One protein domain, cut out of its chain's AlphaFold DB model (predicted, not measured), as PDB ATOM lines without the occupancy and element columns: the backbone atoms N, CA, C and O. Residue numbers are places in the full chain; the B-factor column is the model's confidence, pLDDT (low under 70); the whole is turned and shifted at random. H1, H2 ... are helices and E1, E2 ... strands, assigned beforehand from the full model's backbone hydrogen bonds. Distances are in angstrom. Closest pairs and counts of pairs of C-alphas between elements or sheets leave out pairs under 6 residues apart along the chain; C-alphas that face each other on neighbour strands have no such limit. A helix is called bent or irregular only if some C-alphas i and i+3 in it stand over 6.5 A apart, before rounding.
ATOM      1  N   TYR A   4     -15.675  16.183  12.527       80.56
ATOM      2  CA  TYR A   4     -14.996  15.289  13.451       80.56
ATOM      3  C   TYR A   4     -14.030  16.109  14.311       80.56
ATOM      4  O   TYR A   4     -13.232  16.867  13.756       80.56
ATOM      5  N   HIS A   5     -14.104  16.029  15.639       87.56
ATOM      6  CA  HIS A   5     -13.232  16.798  16.525       87.56
ATOM      7  C   HIS A   5     -12.079  15.939  17.038       87.56
ATOM      8  O   HIS A   5     -12.259  14.885  17.649       87.56
ATOM      9  N   ALA A   6     -10.867  16.442  16.841       90.88
ATOM     10  CA  ALA A   6      -9.648  15.805  17.305       90.88
ATOM     11  C   ALA A   6      -8.930  16.693  18.319       90.88
ATOM     12  O   ALA A   6      -8.882  17.916  18.181       90.88
ATOM     13  N   LEU A   7      -8.332  16.072  19.327       93.38
ATOM     14  CA  LEU A   7      -7.435  16.725  20.265       93.38
ATOM     15  C   LEU A   7      -5.990  16.406  19.880       93.38
ATOM     16  O   LEU A   7      -5.541  15.271  20.010       93.38
ATOM     17  N   VAL A   8      -5.250  17.403  19.408       94.19
ATOM     18  CA  VAL A   8      -3.853  17.230  18.997       94.19
ATOM     19  C   VAL A   8      -2.939  17.630  20.142       94.19
ATOM     20  O   VAL A   8      -3.021  18.748  20.649       94.19
ATOM     21  N   LEU A   9      -2.074  16.711  20.561       95.69
ATOM     22  CA  LEU A   9      -1.119  16.936  21.634       95.69
ATOM     23  C   LEU A   9       0.234  17.331  21.048       95.69
ATOM     24  O   LEU A   9       0.821  16.583  20.266       95.69
ATOM     25  N   VAL A  10       0.758  18.478  21.468       94.69
ATOM     26  CA  VAL A  10       2.065  18.982  21.027       94.69
ATOM     27  C   VAL A  10       2.986  19.220  22.223       94.69
ATOM     28  O   VAL A  10       2.516  19.604  23.299       94.69
ATOM     29  N   PRO A  11       4.304  19.003  22.091       93.50
ATOM     30  CA  PRO A  11       5.256  19.411  23.120       93.50
ATOM     31  C   PRO A  11       5.182  20.926  23.348       93.50
ATOM     32  O   PRO A  11       5.215  21.690  22.387       93.50
ATOM     33  N   GLY A  12       5.095  21.360  24.605       87.81
ATOM     34  CA  GLY A  12       5.006  22.779  24.950       87.81
ATOM     35  C   GLY A  12       4.434  23.002  26.346       87.81
ATOM     36  O   GLY A  12       3.937  22.073  26.981       87.81
ATOM     37  N   ASP A  13       4.499  24.242  26.817       87.12
ATOM     38  CA  ASP A  13       3.948  24.669  28.102       87.12
ATOM     39  C   ASP A  13       3.128  25.960  27.957       87.12
ATOM     40  O   ASP A  13       2.912  26.467  26.859       87.12
ATOM     41  N   ALA A  14       2.640  26.504  29.074       80.19
ATOM     42  CA  ALA A  14       1.808  27.709  29.074       80.19
ATOM     43  C   ALA A  14       2.501  28.963  28.493       80.19
ATOM     44  O   ALA A  14       1.826  29.961  28.245       80.19
ATOM     45  N   GLY A  15       3.825  28.941  28.312       85.25
ATOM     46  CA  GLY A  15       4.607  30.000  27.680       85.25
ATOM     47  C   GLY A  15       4.870  29.790  26.187       85.25
ATOM     48  O   GLY A  15       5.402  30.702  25.554       85.25
ATOM     49  N   THR A  16       4.522  28.635  25.610       87.25
ATOM     50  CA  THR A  16       4.690  28.385  24.172       87.25
ATOM     51  C   THR A  16       3.778  29.318  23.362       87.25
ATOM     52  O   THR A  16       2.570  29.370  23.621       87.25
ATOM     53  N   PRO A  17       4.315  30.061  22.374       87.44
ATOM     54  CA  PRO A  17       3.506  30.881  21.481       87.44
ATOM     55  C   PRO A  17       2.463  30.048  20.732       87.44
ATOM     56  O   PRO A  17       2.762  28.961  20.237       87.44
ATOM     57  N   VAL A  18       1.250  30.590  20.597       82.44
ATOM     58  CA  VAL A  18       0.128  29.911  19.924       82.44
ATOM     59  C   VAL A  18       0.502  29.496  18.502       82.44
ATOM     60  O   VAL A  18       0.264  28.356  18.124       82.44
ATOM     61  N   ASP A  19       1.154  30.379  17.742       82.06
ATOM     62  CA  ASP A  19       1.552  30.095  16.358       82.06
ATOM     63  C   ASP A  19       2.518  28.900  16.264       82.06
ATOM     64  O   ASP A  19       2.383  28.066  15.370       82.06
ATOM     65  N   GLU A  20       3.441  28.761  17.226       88.75
ATOM     66  CA  GLU A  20       4.368  27.622  17.305       88.75
ATOM     67  C   GLU A  20       3.623  26.312  17.607       88.75
ATOM     68  O   GLU A  20       3.872  25.286  16.968       88.75
ATOM     69  N   ALA A  21       2.678  26.342  18.551       88.38
ATOM     70  CA  ALA A  21       1.866  25.180  18.905       88.38
ATOM     71  C   ALA A  21       0.941  24.750  17.749       88.38
ATOM     72  O   ALA A  21       0.814  23.556  17.466       88.38
ATOM     73  N   CYS A  22       0.349  25.715  17.040       84.88
ATOM     74  CA  CYS A  22      -0.468  25.479  15.852       84.88
ATOM     75  C   CYS A  22       0.353  24.872  14.706       84.88
ATOM     76  O   CYS A  22      -0.092  23.912  14.078       84.88
ATOM     77  N   GLU A  23       1.568  25.372  14.451       87.25
ATOM     78  CA  GLU A  23       2.453  24.806  13.425       87.25
ATOM     79  C   GLU A  23       2.854  23.360  13.764       87.25
ATOM     80  O   GLU A  23       2.866  22.490  12.888       87.25
ATOM     81  N   ALA A  24       3.148  23.076  15.036       90.75
ATOM     82  CA  ALA A  24       3.449  21.722  15.491       90.75
ATOM     83  C   ALA A  24       2.249  20.773  15.311       90.75
ATOM     84  O   ALA A  24       2.421  19.659  14.813       90.75
ATOM     85  N   ALA A  25       1.037  21.221  15.652       90.19
ATOM     86  CA  ALA A  25      -0.181  20.434  15.480       90.19
ATOM     87  C   ALA A  25      -0.479  20.161  13.997       90.19
ATOM     88  O   ALA A  25      -0.757  19.023  13.620       90.19
ATOM     89  N   ALA A  26      -0.335  21.177  13.140       86.50
ATOM     90  CA  ALA A  26      -0.501  21.050  11.695       86.50
ATOM     91  C   ALA A  26       0.452  20.004  11.091       86.50
ATOM     92  O   ALA A  26       0.035  19.182  10.277       86.50
ATOM     93  N   LYS A  27       1.722  19.987  11.520       88.56
ATOM     94  CA  LYS A  27       2.705  18.983  11.077       88.56
ATOM     95  C   LYS A  27       2.318  17.561  11.480       88.56
ATOM     96  O   LYS A  27       2.566  16.641  10.707       88.56
ATOM     97  N   LEU A  28       1.722  17.381  12.661       91.19
ATOM     98  CA  LEU A  28       1.237  16.075  13.115       91.19
ATOM     99  C   LEU A  28       0.001  15.615  12.337       91.19
ATOM    100  O   LEU A  28      -0.119  14.426  12.062       91.19
ATOM    101  N   LEU A  29      -0.898  16.535  11.977       87.94
ATOM    102  CA  LEU A  29      -2.118  16.230  11.223       87.94
ATOM    103  C   LEU A  29      -1.864  15.971   9.736       87.94
ATOM    104  O   LEU A  29      -2.602  15.206   9.127       87.94
ATOM    105  N   TYR A  30      -0.826  16.576   9.148       84.50
ATOM    106  CA  TYR A  30      -0.551  16.501   7.709       84.50
ATOM    107  C   TYR A  30      -0.578  15.078   7.106       84.50
ATOM    108  O   TYR A  30      -1.182  14.915   6.050       84.50
ATOM    109  N   PRO A  31      -0.022  14.028   7.749       85.62
ATOM    110  CA  PRO A  31      -0.087  12.654   7.235       85.62
ATOM    111  C   PRO A  31      -1.495  12.040   7.167       85.62
ATOM    112  O   PRO A  31      -1.667  11.017   6.515       85.62
ATOM    113  N   PHE A  32      -2.479  12.626   7.853       83.38
ATOM    114  CA  PHE A  32      -3.876  12.171   7.889       83.38
ATOM    115  C   PHE A  32      -4.770  12.947   6.909       83.38
ATOM    116  O   PHE A  32      -5.960  12.659   6.781       83.38
ATOM    117  N   MET A  33      -4.211  13.961   6.244       80.44
ATOM    118  CA  MET A  33      -4.911  14.757   5.247       80.44
ATOM    119  C   MET A  33      -4.942  14.026   3.914       80.44
ATOM    120  O   MET A  33      -3.968  13.377   3.525       80.44
ATOM    121  N   ARG A  34      -6.044  14.182   3.181       71.38
ATOM    122  CA  ARG A  34      -6.173  13.625   1.841       71.38
ATOM    123  C   ARG A  34      -5.073  14.189   0.944       71.38
ATOM    124  O   ARG A  34      -5.007  15.394   0.702       71.38
ATOM    125  N   SER A  35      -4.220  13.304   0.445       66.19
ATOM    126  CA  SER A  35      -3.198  13.649  -0.536       66.19
ATOM    127  C   SER A  35      -3.743  13.441  -1.946       66.19
ATOM    128  O   SER A  35      -4.450  12.465  -2.203       66.19
ATOM    129  N   GLU A  36      -3.389  14.322  -2.883       66.44
ATOM    130  CA  GLU A  36      -3.642  14.077  -4.312       66.44
ATOM    131  C   GLU A  36      -2.880  12.835  -4.812       66.44
ATOM    132  O   GLU A  36      -3.327  12.172  -5.748       66.44
ATOM    133  N   ASP A  37      -1.764  12.500  -4.156       64.62
ATOM    134  CA  ASP A  37      -0.904  11.366  -4.502       64.62
ATOM    135  C   ASP A  37      -1.395  10.025  -3.923       64.62
ATOM    136  O   ASP A  37      -0.994   8.970  -4.415       64.62
ATOM    137  N   ASP A  38      -2.253  10.049  -2.897       60.47
ATOM    138  CA  ASP A  38      -2.829   8.847  -2.282       60.47
ATOM    139  C   ASP A  38      -4.282   9.096  -1.832       60.47
ATOM    140  O   ASP A  38      -4.544   9.459  -0.681       60.47
ATOM    141  N   PRO A  39      -5.252   8.938  -2.751       61.06
ATOM    142  CA  PRO A  39      -6.655   9.215  -2.474       61.06
ATOM    143  C   PRO A  39      -7.353   8.119  -1.654       61.06
ATOM    144  O   PRO A  39      -8.517   8.319  -1.298       61.06
ATOM    145  N   GLU A  40      -6.696   6.979  -1.399       59.25
ATOM    146  CA  GLU A  40      -7.257   5.824  -0.678       59.25
ATOM    147  C   GLU A  40      -6.673   5.643   0.732       59.25
ATOM    148  O   GLU A  40      -6.982   4.646   1.383       59.25
ATOM    149  N   ALA A  41      -5.867   6.594   1.217       63.16
ATOM    150  CA  ALA A  41      -5.323   6.562   2.570       63.16
ATOM    151  C   ALA A  41      -6.417   6.308   3.628       63.16
ATOM    152  O   ALA A  41      -7.548   6.793   3.511       63.16
ATOM    153  N   ASP A  42      -6.051   5.567   4.681       62.12
ATOM    154  CA  ASP A  42      -6.965   5.118   5.744       62.12
ATOM    155  C   ASP A  42      -7.721   6.276   6.427       62.12
ATOM    156  O   ASP A  42      -8.808   6.078   6.969       62.12
ATOM    157  N   TYR A  43      -7.177   7.497   6.363       65.44
ATOM    158  CA  TYR A  43      -7.779   8.715   6.899       65.44
ATOM    159  C   TYR A  43      -8.034   9.716   5.764       65.44
ATOM    160  O   TYR A  43      -7.116  10.113   5.048       65.44
ATOM    161  N   GLN A  44      -9.299  10.111   5.586       67.69
ATOM    162  CA  GLN A  44      -9.768  10.928   4.457       67.69
ATOM    163  C   GLN A  44     -10.241  12.312   4.917       67.69
ATOM    164  O   GLN A  44     -11.392  12.680   4.695       67.69
ATOM    165  N   PHE A  45      -9.379  13.085   5.582       75.19
ATOM    166  CA  PHE A  45      -9.737  14.457   5.942       75.19
ATOM    167  C   PHE A  45      -9.459  15.407   4.773       75.19
ATOM    168  O   PHE A  45      -8.319  15.522   4.324       75.19
ATOM    169  N   ASP A  46     -10.491  16.099   4.283       62.53
ATOM    170  CA  ASP A  46     -10.370  17.016   3.140       62.53
ATOM    171  C   ASP A  46      -9.545  18.263   3.505       62.53
ATOM    172  O   ASP A  46      -8.731  18.735   2.714       62.53
ATOM    173  N   TRP A  47      -9.757  18.813   4.705       64.94
ATOM    174  CA  TRP A  47      -9.011  19.949   5.262       64.94
ATOM    175  C   TRP A  47      -9.260  20.071   6.783       64.94
ATOM    176  O   TRP A  47     -10.238  19.526   7.306       64.94
ATOM    177  N   PHE A  48      -8.375  20.773   7.498       69.12
ATOM    178  CA  PHE A  48      -8.540  21.103   8.918       69.12
ATOM    179  C   PHE A  48      -8.551  22.617   9.115       69.12
ATOM    180  O   PHE A  48      -7.876  23.350   8.390       69.12
ATOM    181  N   LEU A  49      -9.301  23.077  10.113       62.66
ATOM    182  CA  LEU A  49      -9.239  24.462  10.575       62.66
ATOM    183  C   LEU A  49      -8.084  24.597  11.563       62.66
ATOM    184  O   LEU A  49      -7.999  23.806  12.509       62.66
ATOM    185  N   GLN A  50      -7.201  25.583  11.366       60.41
ATOM    186  CA  GLN A  50      -6.257  25.929  12.423       60.41
ATOM    187  C   GLN A  50      -7.060  26.409  13.640       60.41
ATOM    188  O   GLN A  50      -8.150  26.959  13.473       60.41
ATOM    189  N   PRO A  51      -6.545  26.258  14.868       56.53
ATOM    190  CA  PRO A  51      -7.225  26.751  16.063       56.53
ATOM    191  C   PRO A  51      -7.615  28.230  15.915       56.53
ATOM    192  O   PRO A  51      -8.719  28.626  16.252       56.53
ATOM    193  N   ASN A  52      -6.773  29.040  15.272       54.34
ATOM    194  CA  ASN A  52      -7.054  30.457  15.032       54.34
ATOM    195  C   ASN A  52      -8.188  30.723  14.013       54.34
ATOM    196  O   ASN A  52      -8.724  31.830  13.993       54.34
ATOM    197  N   ASP A  53      -8.566  29.739  13.189       53.12
ATOM    198  CA  ASP A  53      -9.628  29.851  12.176       53.12
ATOM    199  C   ASP A  53     -11.016  29.465  12.721       53.12
ATOM    200  O   ASP A  53     -12.037  29.697  12.067       53.12
ATOM    201  N   LEU A  54     -11.080  28.899  13.933       53.03
ATOM    202  CA  LEU A  54     -12.324  28.593  14.643       53.03
ATOM    203  C   LEU A  54     -12.903  29.876  15.260       53.03
ATOM    204  O   LEU A  54     -12.957  30.039  16.476       53.03
ATOM    205  N   SER A  55     -13.326  30.815  14.415       44.94
ATOM    206  CA  SER A  55     -14.113  31.967  14.854       44.94
ATOM    207  C   SER A  55     -15.598  31.708  14.613       44.94
ATOM    208  O   SER A  55     -16.054  31.737  13.479       44.94
ATOM    209  N   GLU A  56     -16.335  31.419  15.685       47.88
ATOM    210  CA  GLU A  56     -17.585  32.099  16.048       47.88
ATOM    211  C   GLU A  56     -17.906  31.826  17.534       47.88
ATOM    212  O   GLU A  56     -17.433  30.838  18.097       47.88
ATOM    213  N   PRO A  57     -18.605  32.760  18.198       44.91
ATOM    214  CA  PRO A  57     -18.390  33.109  19.588       44.91
ATOM    215  C   PRO A  57     -19.465  32.488  20.476       44.91
ATOM    216  O   PRO A  57     -20.610  32.927  20.459       44.91
ATOM    217  N   ASP A  58     -19.074  31.527  21.297       41.44
ATOM    218  CA  ASP A  58     -19.586  31.486  22.659       41.44
ATOM    219  C   ASP A  58     -18.371  31.572  23.588       41.44
ATOM    220  O   ASP A  58     -17.359  30.890  23.409       41.44
ATOM    221  N   ASP A  59     -18.444  32.551  24.482       40.28
ATOM    222  CA  ASP A  59     -17.381  33.029  25.357       40.28
ATOM    223  C   ASP A  59     -16.769  31.893  26.213       40.28
ATOM    224  O   ASP A  59     -17.500  31.094  26.789       40.28
ATOM    225  N   ASP A  60     -15.433  31.886  26.349       43.78
ATOM    226  CA  ASP A  60     -14.579  31.092  27.272       43.78
ATOM    227  C   ASP A  60     -13.909  29.770  26.821       43.78
ATOM    228  O   ASP A  60     -13.030  29.277  27.544       43.78
ATOM    229  N   ASP A  61     -14.150  29.233  25.623       53.81
ATOM    230  CA  ASP A  61     -13.442  28.014  25.184       53.81
ATOM    231  C   ASP A  61     -12.068  28.333  24.571       53.81
ATOM    232  O   ASP A  61     -11.894  28.489  23.362       53.81
ATOM    233  N   ARG A  62     -11.042  28.431  25.428       61.47
ATOM    234  CA  ARG A  62      -9.626  28.412  25.001       61.47
ATOM    235  C   ARG A  62      -9.426  27.265  24.008       61.47
ATOM    236  O   ARG A  62      -9.790  26.165  24.332       61.47
ATOM    237  N   LEU A  63      -8.804  27.451  22.847       72.19
ATOM    238  CA  LEU A  63      -8.592  26.337  21.892       72.19
ATOM    239  C   LEU A  63      -7.311  25.535  22.154       72.19
ATOM    240  O   LEU A  63      -7.022  24.548  21.475       72.19
ATOM    241  N   MET A  64      -6.553  25.985  23.150       84.44
ATOM    242  CA  MET A  64      -5.293  25.423  23.591       84.44
ATOM    243  C   MET A  64      -5.273  25.378  25.116       84.44
ATOM    244  O   MET A  64      -5.555  26.378  25.784       84.44
ATOM    245  N   TRP A  65      -4.881  24.236  25.665       90.12
ATOM    246  CA  TRP A  65      -4.773  24.041  27.106       90.12
ATOM    247  C   TRP A  65      -3.521  23.243  27.454       90.12
ATOM    248  O   TRP A  65      -3.151  22.339  26.704       90.12
ATOM    249  N   PRO A  66      -2.900  23.478  28.619       92.44
ATOM    250  CA  PRO A  66      -2.033  22.476  29.219       92.44
ATOM    251  C   PRO A  66      -2.816  21.172  29.403       92.44
ATOM    252  O   PRO A  66      -3.911  21.176  29.967       92.44
ATOM    253  N   VAL A  67      -2.256  20.042  28.968       93.69
ATOM    254  CA  VAL A  67      -2.919  18.730  29.083       93.69
ATOM    255  C   VAL A  67      -3.324  18.431  30.528       93.69
ATOM    256  O   VAL A  67      -4.406  17.900  30.781       93.69
ATOM    257  N   GLY A  68      -2.477  18.813  31.489       91.25
ATOM    258  CA  GLY A  68      -2.748  18.653  32.917       91.25
ATOM    259  C   GLY A  68      -4.057  19.297  33.390       91.25
ATOM    260  O   GLY A  68      -4.680  18.758  34.303       91.25
ATOM    261  N   ASP A  69      -4.497  20.379  32.746       91.00
ATOM    262  CA  ASP A  69      -5.676  21.151  33.155       91.00
ATOM    263  C   ASP A  69      -6.987  20.556  32.624       91.00
ATOM    264  O   ASP A  69      -8.059  20.821  33.170       91.00
ATOM    265  N   ILE A  70      -6.914  19.736  31.570       91.06
ATOM    266  CA  ILE A  70      -8.093  19.198  30.877       91.06
ATOM    267  C   ILE A  70      -8.349  17.714  31.138       91.06
ATOM    268  O   ILE A  70      -9.402  17.221  30.749       91.06
ATOM    269  N   VAL A  71      -7.443  16.994  31.813       92.62
ATOM    270  CA  VAL A  71      -7.588  15.543  32.064       92.62
ATOM    271  C   VAL A  71      -8.958  15.202  32.660       92.62
ATOM    272  O   VAL A  71      -9.682  14.359  32.136       92.62
ATOM    273  N   GLU A  72      -9.350  15.884  33.735       89.88
ATOM    274  CA  GLU A  72     -10.613  15.586  34.420       89.88
ATOM    275  C   GLU A  72     -11.838  16.060  33.630       89.88
ATOM    276  O   GLU A  72     -12.908  15.461  33.746       89.88
ATOM    277  N   ARG A  73     -11.662  17.074  32.778       89.19
ATOM    278  CA  ARG A  73     -12.713  17.716  31.978       89.19
ATOM    279  C   ARG A  73     -12.771  17.205  30.537       89.19
ATOM    280  O   ARG A  73     -13.482  17.781  29.728       89.19
ATOM    281  N   PHE A  74     -12.043  16.137  30.204       90.38
ATOM    282  CA  PHE A  74     -11.915  15.653  28.827       90.38
ATOM    283  C   PHE A  74     -13.263  15.435  28.130       90.38
ATOM    284  O   PHE A  74     -13.426  15.841  26.985       90.38
ATOM    285  N   SER A  75     -14.242  14.859  28.834       89.38
ATOM    286  CA  SER A  75     -15.586  14.648  28.291       89.38
ATOM    287  C   SER A  75     -16.241  15.959  27.848       89.38
ATOM    288  O   SER A  75     -16.932  15.982  26.849       89.38
ATOM    289  N   GLU A  76     -15.987  17.085  28.512       88.50
ATOM    290  CA  GLU A  76     -16.568  18.383  28.134       88.50
ATOM    291  C   GLU A  76     -16.051  18.899  26.780       88.50
ATOM    292  O   GLU A  76     -16.701  19.739  26.159       88.50
ATOM    293  N   LEU A  77     -14.912  18.388  26.297       85.75
ATOM    294  CA  LEU A  77     -14.272  18.849  25.062       85.75
ATOM    295  C   LEU A  77     -14.930  18.312  23.785       85.75
ATOM    296  O   LEU A  77     -14.587  18.792  22.704       85.75
ATOM    297  N   GLN A  78     -15.845  17.339  23.885       88.75
ATOM    298  CA  GLN A  78     -16.545  16.744  22.737       88.75
ATOM    299  C   GLN A  78     -15.575  16.359  21.610       88.75
ATOM    300  O   GLN A  78     -15.657  16.893  20.501       88.75
ATOM    301  N   VAL A  79     -14.587  15.524  21.938       89.94
ATOM    302  CA  VAL A  79     -13.579  15.037  20.988       89.94
ATOM    303  C   VAL A  79     -13.712  13.534  20.788       89.94
ATOM    304  O   VAL A  79     -13.854  12.769  21.745       89.94
ATOM    305  N   GLU A  80     -13.650  13.120  19.530       92.25
ATOM    306  CA  GLU A  80     -13.766  11.727  19.106       92.25
ATOM    307  C   GLU A  80     -12.396  11.067  18.877       92.25
ATOM    308  O   GLU A  80     -12.302   9.840  18.888       92.25
ATOM    309  N   ALA A  81     -11.326  11.865  18.749       93.56
ATOM    310  CA  ALA A  81      -9.952  11.368  18.693       93.56
ATOM    311  C   ALA A  81      -8.939  12.211  19.467       93.56
ATOM    312  O   ALA A  81      -9.130  13.397  19.738       93.56
ATOM    313  N   ILE A  82      -7.805  11.578  19.751       95.38
ATOM    314  CA  ILE A  82      -6.577  12.171  20.259       95.38
ATOM    315  C   ILE A  82      -5.435  11.790  19.316       95.38
ATOM    316  O   ILE A  82      -5.219  10.609  19.043       95.38
ATOM    317  N   LEU A  83      -4.663  12.783  18.880       95.38
ATOM    318  CA  LEU A  83      -3.405  12.594  18.165       95.38
ATOM    319  C   LEU A  83      -2.245  12.915  19.109       95.38
ATOM    320  O   LEU A  83      -2.094  14.054  19.552       95.38
ATOM    321  N   THR A  84      -1.445  11.910  19.451       96.62
ATOM    322  CA  THR A  84      -0.323  12.051  20.390       96.62
ATOM    323  C   THR A  84       0.936  12.610  19.709       96.62
ATOM    324  O   THR A  84       1.069  12.532  18.485       96.62
ATOM    325  N   PRO A  85       1.914  13.139  20.475       95.25
ATOM    326  CA  PRO A  85       3.109  13.771  19.904       95.25
ATOM    327  C   PRO A  85       4.016  12.823  19.106       95.25
ATOM    328  O   PRO A  85       4.849  13.279  18.328       95.25
ATOM    329  N   ASP A  86       3.892  11.509  19.312       94.50
ATOM    330  CA  ASP A  86       4.594  10.473  18.545       94.50
ATOM    331  C   ASP A  86       3.873  10.099  17.235       94.50
ATOM    332  O   ASP A  86       4.294   9.166  16.551       94.50
ATOM    333  N   GLY A  87       2.811  10.829  16.874       92.00
ATOM    334  CA  GLY A  87       2.075  10.668  15.622       92.00
ATOM    335  C   GLY A  87       1.061   9.525  15.632       92.00
ATOM    336  O   GLY A  87       0.667   9.062  14.563       92.00
ATOM    337  N   ARG A  88       0.647   9.035  16.809       94.25
ATOM    338  CA  ARG A  88      -0.362   7.969  16.907       94.25
ATOM    339  C   ARG A  88      -1.765   8.542  17.037       94.25
ATOM    340  O   ARG A  88      -2.035   9.399  17.875       94.25
ATOM    341  N   TRP A  89      -2.659   8.009  16.213       93.12
ATOM    342  CA  TRP A  89      -4.080   8.320  16.231       93.12
ATOM    343  C   TRP A  89      -4.823   7.378  17.177       93.12
ATOM    344  O   TRP A  89      -4.705   6.154  17.077       93.12
ATOM    345  N   HIS A  90      -5.581   7.944  18.108       94.38
ATOM    346  CA  HIS A  90      -6.403   7.212  19.059       94.38
ATOM    347  C   HIS A  90      -7.831   7.728  18.981       94.38
ATOM    348  O   HIS A  90      -8.075   8.867  19.350       94.38
ATOM    349  N   GLU A  91      -8.772   6.888  18.578       92.56
ATOM    350  CA  GLU A  91     -10.182   7.268  18.447       92.56
ATOM    351  C   GLU A  91     -11.104   6.437  19.342       92.56
ATOM    352  O   GLU A  91     -10.705   5.388  19.882       92.56
ATOM    353  N   ALA A  92     -12.317   6.960  19.527       89.19
ATOM    354  CA  ALA A  92     -13.463   6.229  20.048       89.19
ATOM    355  C   ALA A  92     -13.858   5.101  19.076       89.19
ATOM    356  O   ALA A  92     -13.712   5.230  17.860       89.19
ATOM    357  N   GLU A  93     -14.341   3.978  19.605       88.69
ATOM    358  CA  GLU A  93     -14.751   2.846  18.775       88.69
ATOM    359  C   GLU A  93     -16.038   3.142  17.989       88.69
ATOM    360  O   GLU A  93     -16.826   4.028  18.328       88.69
ATOM    361  N   ALA A  94     -16.287   2.367  16.931       82.88
ATOM    362  CA  ALA A  94     -17.480   2.530  16.108       82.88
ATOM    363  C   ALA A  94     -18.765   2.399  16.949       82.88
ATOM    364  O   ALA A  94     -19.088   1.327  17.459       82.88
ATOM    365  N   GLY A  95     -19.523   3.494  17.048       81.69
ATOM    366  CA  GLY A  95     -20.757   3.572  17.835       81.69
ATOM    367  C   GLY A  95     -20.584   4.125  19.253       81.69
ATOM    368  O   GLY A  95     -21.599   4.369  19.903       81.69
ATOM    369  N   GLN A  96     -19.351   4.370  19.710       87.50
ATOM    370  CA  GLN A  96     -19.091   5.143  20.925       87.50
ATOM    371  C   GLN A  96     -19.274   6.642  20.662       87.50
ATOM    372  O   GLN A  96     -18.996   7.147  19.573       87.50
ATOM    373  N   LEU A  97     -19.759   7.349  21.681       88.44
ATOM    374  CA  LEU A  97     -19.843   8.808  21.703       88.44
ATOM    375  C   LEU A  97     -18.634   9.399  22.442       88.44
ATOM    376  O   LEU A  97     -17.898   8.696  23.133       88.44
ATOM    377  N   TRP A  98     -18.439  10.711  22.320       87.06
ATOM    378  CA  TRP A  98     -17.336  11.440  22.959       87.06
ATOM    379  C   TRP A  98     -17.380  11.420  24.500       87.06
ATOM    380  O   TRP A  98     -16.349  11.630  25.138       87.06
ATOM    381  N   ASP A  99     -18.543  11.165  25.105       90.38
ATOM    382  CA  ASP A  99     -18.748  11.025  26.554       90.38
ATOM    383  C   ASP A  99     -18.834   9.571  27.034       90.38
ATOM    384  O   ASP A  99     -19.074   9.341  28.222       90.38
ATOM    385  N   ASP A 100     -18.615   8.595  26.149       95.50
ATOM    386  CA  ASP A 100     -18.594   7.187  26.531       95.50
ATOM    387  C   ASP A 100     -17.518   6.933  27.600       95.50
ATOM    388  O   ASP A 100     -16.379   7.395  27.488       95.50
ATOM    389  N   GLU A 101     -17.873   6.208  28.664       95.56
ATOM    390  CA  GLU A 101     -16.992   6.019  29.817       95.56
ATOM    391  C   GLU A 101     -15.682   5.322  29.431       95.56
ATOM    392  O   GLU A 101     -14.617   5.722  29.907       95.56
ATOM    393  N   GLU A 102     -15.720   4.325  28.542       95.75
ATOM    394  CA  GLU A 102     -14.515   3.608  28.124       95.75
ATOM    395  C   GLU A 102     -13.584   4.523  27.326       95.75
ATOM    396  O   GLU A 102     -12.370   4.555  27.576       95.75
ATOM    397  N   TRP A 103     -14.155   5.331  26.427       95.69
ATOM    398  CA  TRP A 103     -13.407   6.340  25.682       95.69
ATOM    399  C   TRP A 103     -12.807   7.397  26.612       95.69
ATOM    400  O   TRP A 103     -11.603   7.652  26.558       95.69
ATOM    401  N   VAL A 104     -13.598   7.957  27.530       95.69
ATOM    402  CA  VAL A 104     -13.148   8.983  28.481       95.69
ATOM    403  C   VAL A 104     -12.033   8.451  29.387       95.69
ATOM    404  O   VAL A 104     -11.062   9.165  29.650       95.69
ATOM    405  N   GLN A 105     -12.109   7.199  29.848       96.31
ATOM    406  CA  GLN A 105     -11.050   6.587  30.661       96.31
ATOM    407  C   GLN A 105      -9.765   6.357  29.855       96.31
ATOM    408  O   GLN A 105      -8.671   6.687  30.330       96.31
ATOM    409  N   LYS A 106      -9.877   5.850  28.622       96.19
ATOM    410  CA  LYS A 106      -8.741   5.701  27.696       96.19
ATOM    411  C   LYS A 106      -8.079   7.051  27.418       96.19
ATOM    412  O   LYS A 106      -6.862   7.180  27.542       96.19
ATOM    413  N   ALA A 107      -8.875   8.066  27.111       96.25
ATOM    414  CA  ALA A 107      -8.411   9.419  26.869       96.25
ATOM    415  C   ALA A 107      -7.701  10.015  28.086       96.25
ATOM    416  O   ALA A 107      -6.581  10.505  27.966       96.25
ATOM    417  N   ARG A 108      -8.286   9.902  29.284       96.50
ATOM    418  CA  ARG A 108      -7.645  10.331  30.536       96.50
ATOM    419  C   ARG A 108      -6.294   9.666  30.744       96.50
ATOM    420  O   ARG A 108      -5.342  10.347  31.119       96.50
ATOM    421  N   HIS A 109      -6.193   8.365  30.481       96.62
ATOM    422  CA  HIS A 109      -4.928   7.646  30.582       96.62
ATOM    423  C   HIS A 109      -3.873   8.209  29.619       96.62
ATOM    424  O   HIS A 109      -2.749   8.482  30.042       96.62
ATOM    425  N   LEU A 110      -4.241   8.456  28.357       96.62
ATOM    426  CA  LEU A 110      -3.359   9.077  27.363       96.62
ATOM    427  C   LEU A 110      -2.921  10.482  27.807       96.62
ATOM    428  O   LEU A 110      -1.730  10.783  27.856       96.62
ATOM    429  N   LEU A 111      -3.860  11.331  28.224       96.06
ATOM    430  CA  LEU A 111      -3.555  12.681  28.700       96.06
ATOM    431  C   LEU A 111      -2.639  12.669  29.934       96.06
ATOM    432  O   LEU A 111      -1.729  13.487  30.049       96.06
ATOM    433  N   GLN A 112      -2.809  11.712  30.848       96.00
ATOM    434  CA  GLN A 112      -1.918  11.561  32.000       96.00
ATOM    435  C   GLN A 112      -0.469  11.247  31.596       96.00
ATOM    436  O   GLN A 112       0.456  11.754  32.234       96.00
ATOM    437  N   GLN A 113      -0.263  10.463  30.534       96.25
ATOM    438  CA  GLN A 113       1.068  10.173  29.986       96.25
ATOM    439  C   GLN A 113       1.710  11.403  29.325       96.25
ATOM    440  O   GLN A 113       2.935  11.520  29.300       96.25
ATOM    441  N   HIS A 114       0.893  12.349  28.856       95.75
ATOM    442  CA  HIS A 114       1.316  13.547  28.131       95.75
ATOM    443  C   HIS A 114       1.061  14.850  28.909       95.75
ATOM    444  O   HIS A 114       0.869  15.906  28.315       95.75
ATOM    445  N   ARG A 115       1.099  14.820  30.250       92.88
ATOM    446  CA  ARG A 115       0.826  16.001  31.102       92.88
ATOM    447  C   ARG A 115       1.696  17.229  30.827       92.88
ATOM    448  O   ARG A 115       1.277  18.332  31.153       92.88
ATOM    449  N   GLY A 116       2.891  17.034  30.271       91.50
ATOM    450  CA  GLY A 116       3.811  18.108  29.881       91.50
ATOM    451  C   GLY A 116       3.599  18.640  28.460       91.50
ATOM    452  O   GLY A 116       4.503  19.276  27.932       91.50
ATOM    453  N   CYS A 117       2.477  18.314  27.820       95.50
ATOM    454  CA  CYS A 117       2.120  18.789  26.489       95.50
ATOM    455  C   CYS A 117       1.017  19.851  26.553       95.50
ATOM    456  O   CYS A 117       0.304  19.999  27.552       95.50
ATOM    457  N   LEU A 118       0.843  20.536  25.429       94.31
ATOM    458  CA  LEU A 118      -0.338  21.326  25.117       94.31
ATOM    459  C   LEU A 118      -1.318  20.471  24.319       94.31
ATOM    460  O   LEU A 118      -0.908  19.648  23.503       94.31
ATOM    461  N   ALA A 119      -2.604  20.679  24.551       92.94
ATOM    462  CA  ALA A 119      -3.696  20.073  23.814       92.94
ATOM    463  C   ALA A 119      -4.399  21.146  22.989       92.94
ATOM    464  O   ALA A 119      -4.777  22.180  23.538       92.94
ATOM    465  N   LEU A 120      -4.570  20.894  21.693       91.56
ATOM    466  CA  LEU A 120      -5.214  21.802  20.754       91.56
ATOM    467  C   LEU A 120      -6.392  21.093  20.096       91.56
ATOM    468  O   LEU A 120      -6.213  20.080  19.413       91.56
ATOM    469  N   ARG A 121      -7.598  21.622  20.287       88.25
ATOM    470  CA  ARG A 121      -8.805  21.051  19.680       88.25
ATOM    471  C   ARG A 121      -8.922  21.523  18.233       88.25
ATOM    472  O   ARG A 121      -8.884  22.717  17.965       88.25
ATOM    473  N   HIS A 122      -9.079  20.576  17.317       85.62
ATOM    474  CA  HIS A 122      -9.213  20.806  15.883       85.62
ATOM    475  C   HIS A 122     -10.520  20.211  15.367       85.62
ATOM    476  O   HIS A 122     -10.986  19.184  15.860       85.62
ATOM    477  N   MET A 123     -11.085  20.851  14.344       84.62
ATOM    478  CA  MET A 123     -12.200  20.320  13.566       84.62
ATOM    479  C   MET A 123     -11.670  19.801  12.232       84.62
ATOM    480  O   MET A 123     -10.995  20.528  11.499       84.62
ATOM    481  N   LEU A 124     -11.992  18.550  11.930       83.19
ATOM    482  CA  LEU A 124     -11.621  17.853  10.710       83.19
ATOM    483  C   LEU A 124     -12.866  17.607   9.858       83.19
ATOM    484  O   LEU A 124     -13.938  17.263  10.370       83.19
ATOM    485  N   HIS A 125     -12.714  17.810   8.552       80.25
ATOM    486  CA  HIS A 125     -13.774  17.623   7.570       80.25
ATOM    487  C   HIS A 125     -13.630  16.281   6.856       80.25
ATOM    488  O   HIS A 125     -12.565  16.006   6.307       80.25
ATOM    489  N   VAL A 126     -14.716  15.497   6.852       73.19
ATOM    490  CA  VAL A 126     -14.872  14.206   6.151       73.19
ATOM    491  C   VAL A 126     -15.982  14.298   5.102       73.19
ATOM    492  O   VAL A 126     -17.027  14.960   5.376       73.19
TER     493      VAL A 126
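Overview. This is residues 4 to 126 of the 126 residues of an uncharacterized protein of uncultured Rubrobacteraceae bacterium (UniProt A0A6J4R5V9). One strongly twisted sheet of five strands forms the core, with the long helix H1 slantwise over one face and H4 along the strands over the opposite face. The long strands E1 and E5 run side by side in the middle, the short helices H2 and H3 touch H4, and residues 55 to 60 stick out in the long loop from H1 to E2. The 123 printed residues have four named helices and five named strands, in the order E1 H1 E2 H2 H3 E3 E4 H4 E5; the class is mixed, helices and strands. The sheet is mixed, in the order E2 E5 E1 E3 E4. The whole is compact, with a radius of gyration of the C-alphas of 13.9 A and spans of 39 by 34 by 31 A.

Arrangement. Begin at E1, residues 4 to 11, an inner strand antiparallel to E5, residues 117 to 125; N 6 and O 122 are 2.9 A apart. E1 is parallel to E3, residues 81 to 83, with N 7 and O 81 2.8 A apart. E3 forms a hairpin with edge strand E4, residues 89 to 91, where N 82 and O 90 are 2.8 A apart. The other edge strand, E2, residues 64 to 66, is antiparallel to E5, with N 65 and O 119 3.0 A apart. H1, residues 18 to 32, has a height of 8.6 A over the sheet and runs slantwise to the strands, at 52 degrees to E5 on the local plane; the closest C-alphas of H1 and E1 are those of Ala 25 and Val 8, 6.0 A apart. On the opposite face H4, residues 101 to 113, runs along the strands at a height of 9.9 A, at 15 degrees to E3 on the local plane. H2, residues 67 to 70, touches H4 at residues 111 to 112 alone, closest at the C-alphas of Val 67 and Leu 111, 6.1 A. H3, residues 74 to 77, only grazes the sheet and touches H4 at residues 104 to 108 alone, closest at the C-alphas of Ser 75 and Val 104, 6.2 A. H1 is apart from H2, H3 and H4. Three split strand-helix-strand units, two strands running the same way with helices between and other strands lying between them in the sheet, have right-handed crossovers: E1 H1 E2, E2 H2 H3 E3, and E4 H4 E5. Every O i to N i+4 pair is within hydrogen-bond range in H4, and 9 of 11 are in H1; H2 and H3 are too short for one.

Along the chain. Find C-alpha 4 at (-14.996, 15.289, 13.451); E1 runs 22.8 A from there. H1 spans 21.8 A and is irregular, but only just: C-alphas 28 and 31 are 6.9 A apart. H4 spans 18.5 A, and E5 runs 24.7 A to C-alpha 125 at (-13.774, 17.623, 7.570).

Size, cuts and confidence. The C-alphas farthest apart are those of Asp 37 and Asp 59, 40.4 A. The printed part has no cut; the link from H1 to E2, 31 residues, is long. Look there for low confidence: residues 35 to 44 and 46 to 62 are under 70, against a mean pLDDT of the printed part of 82.6.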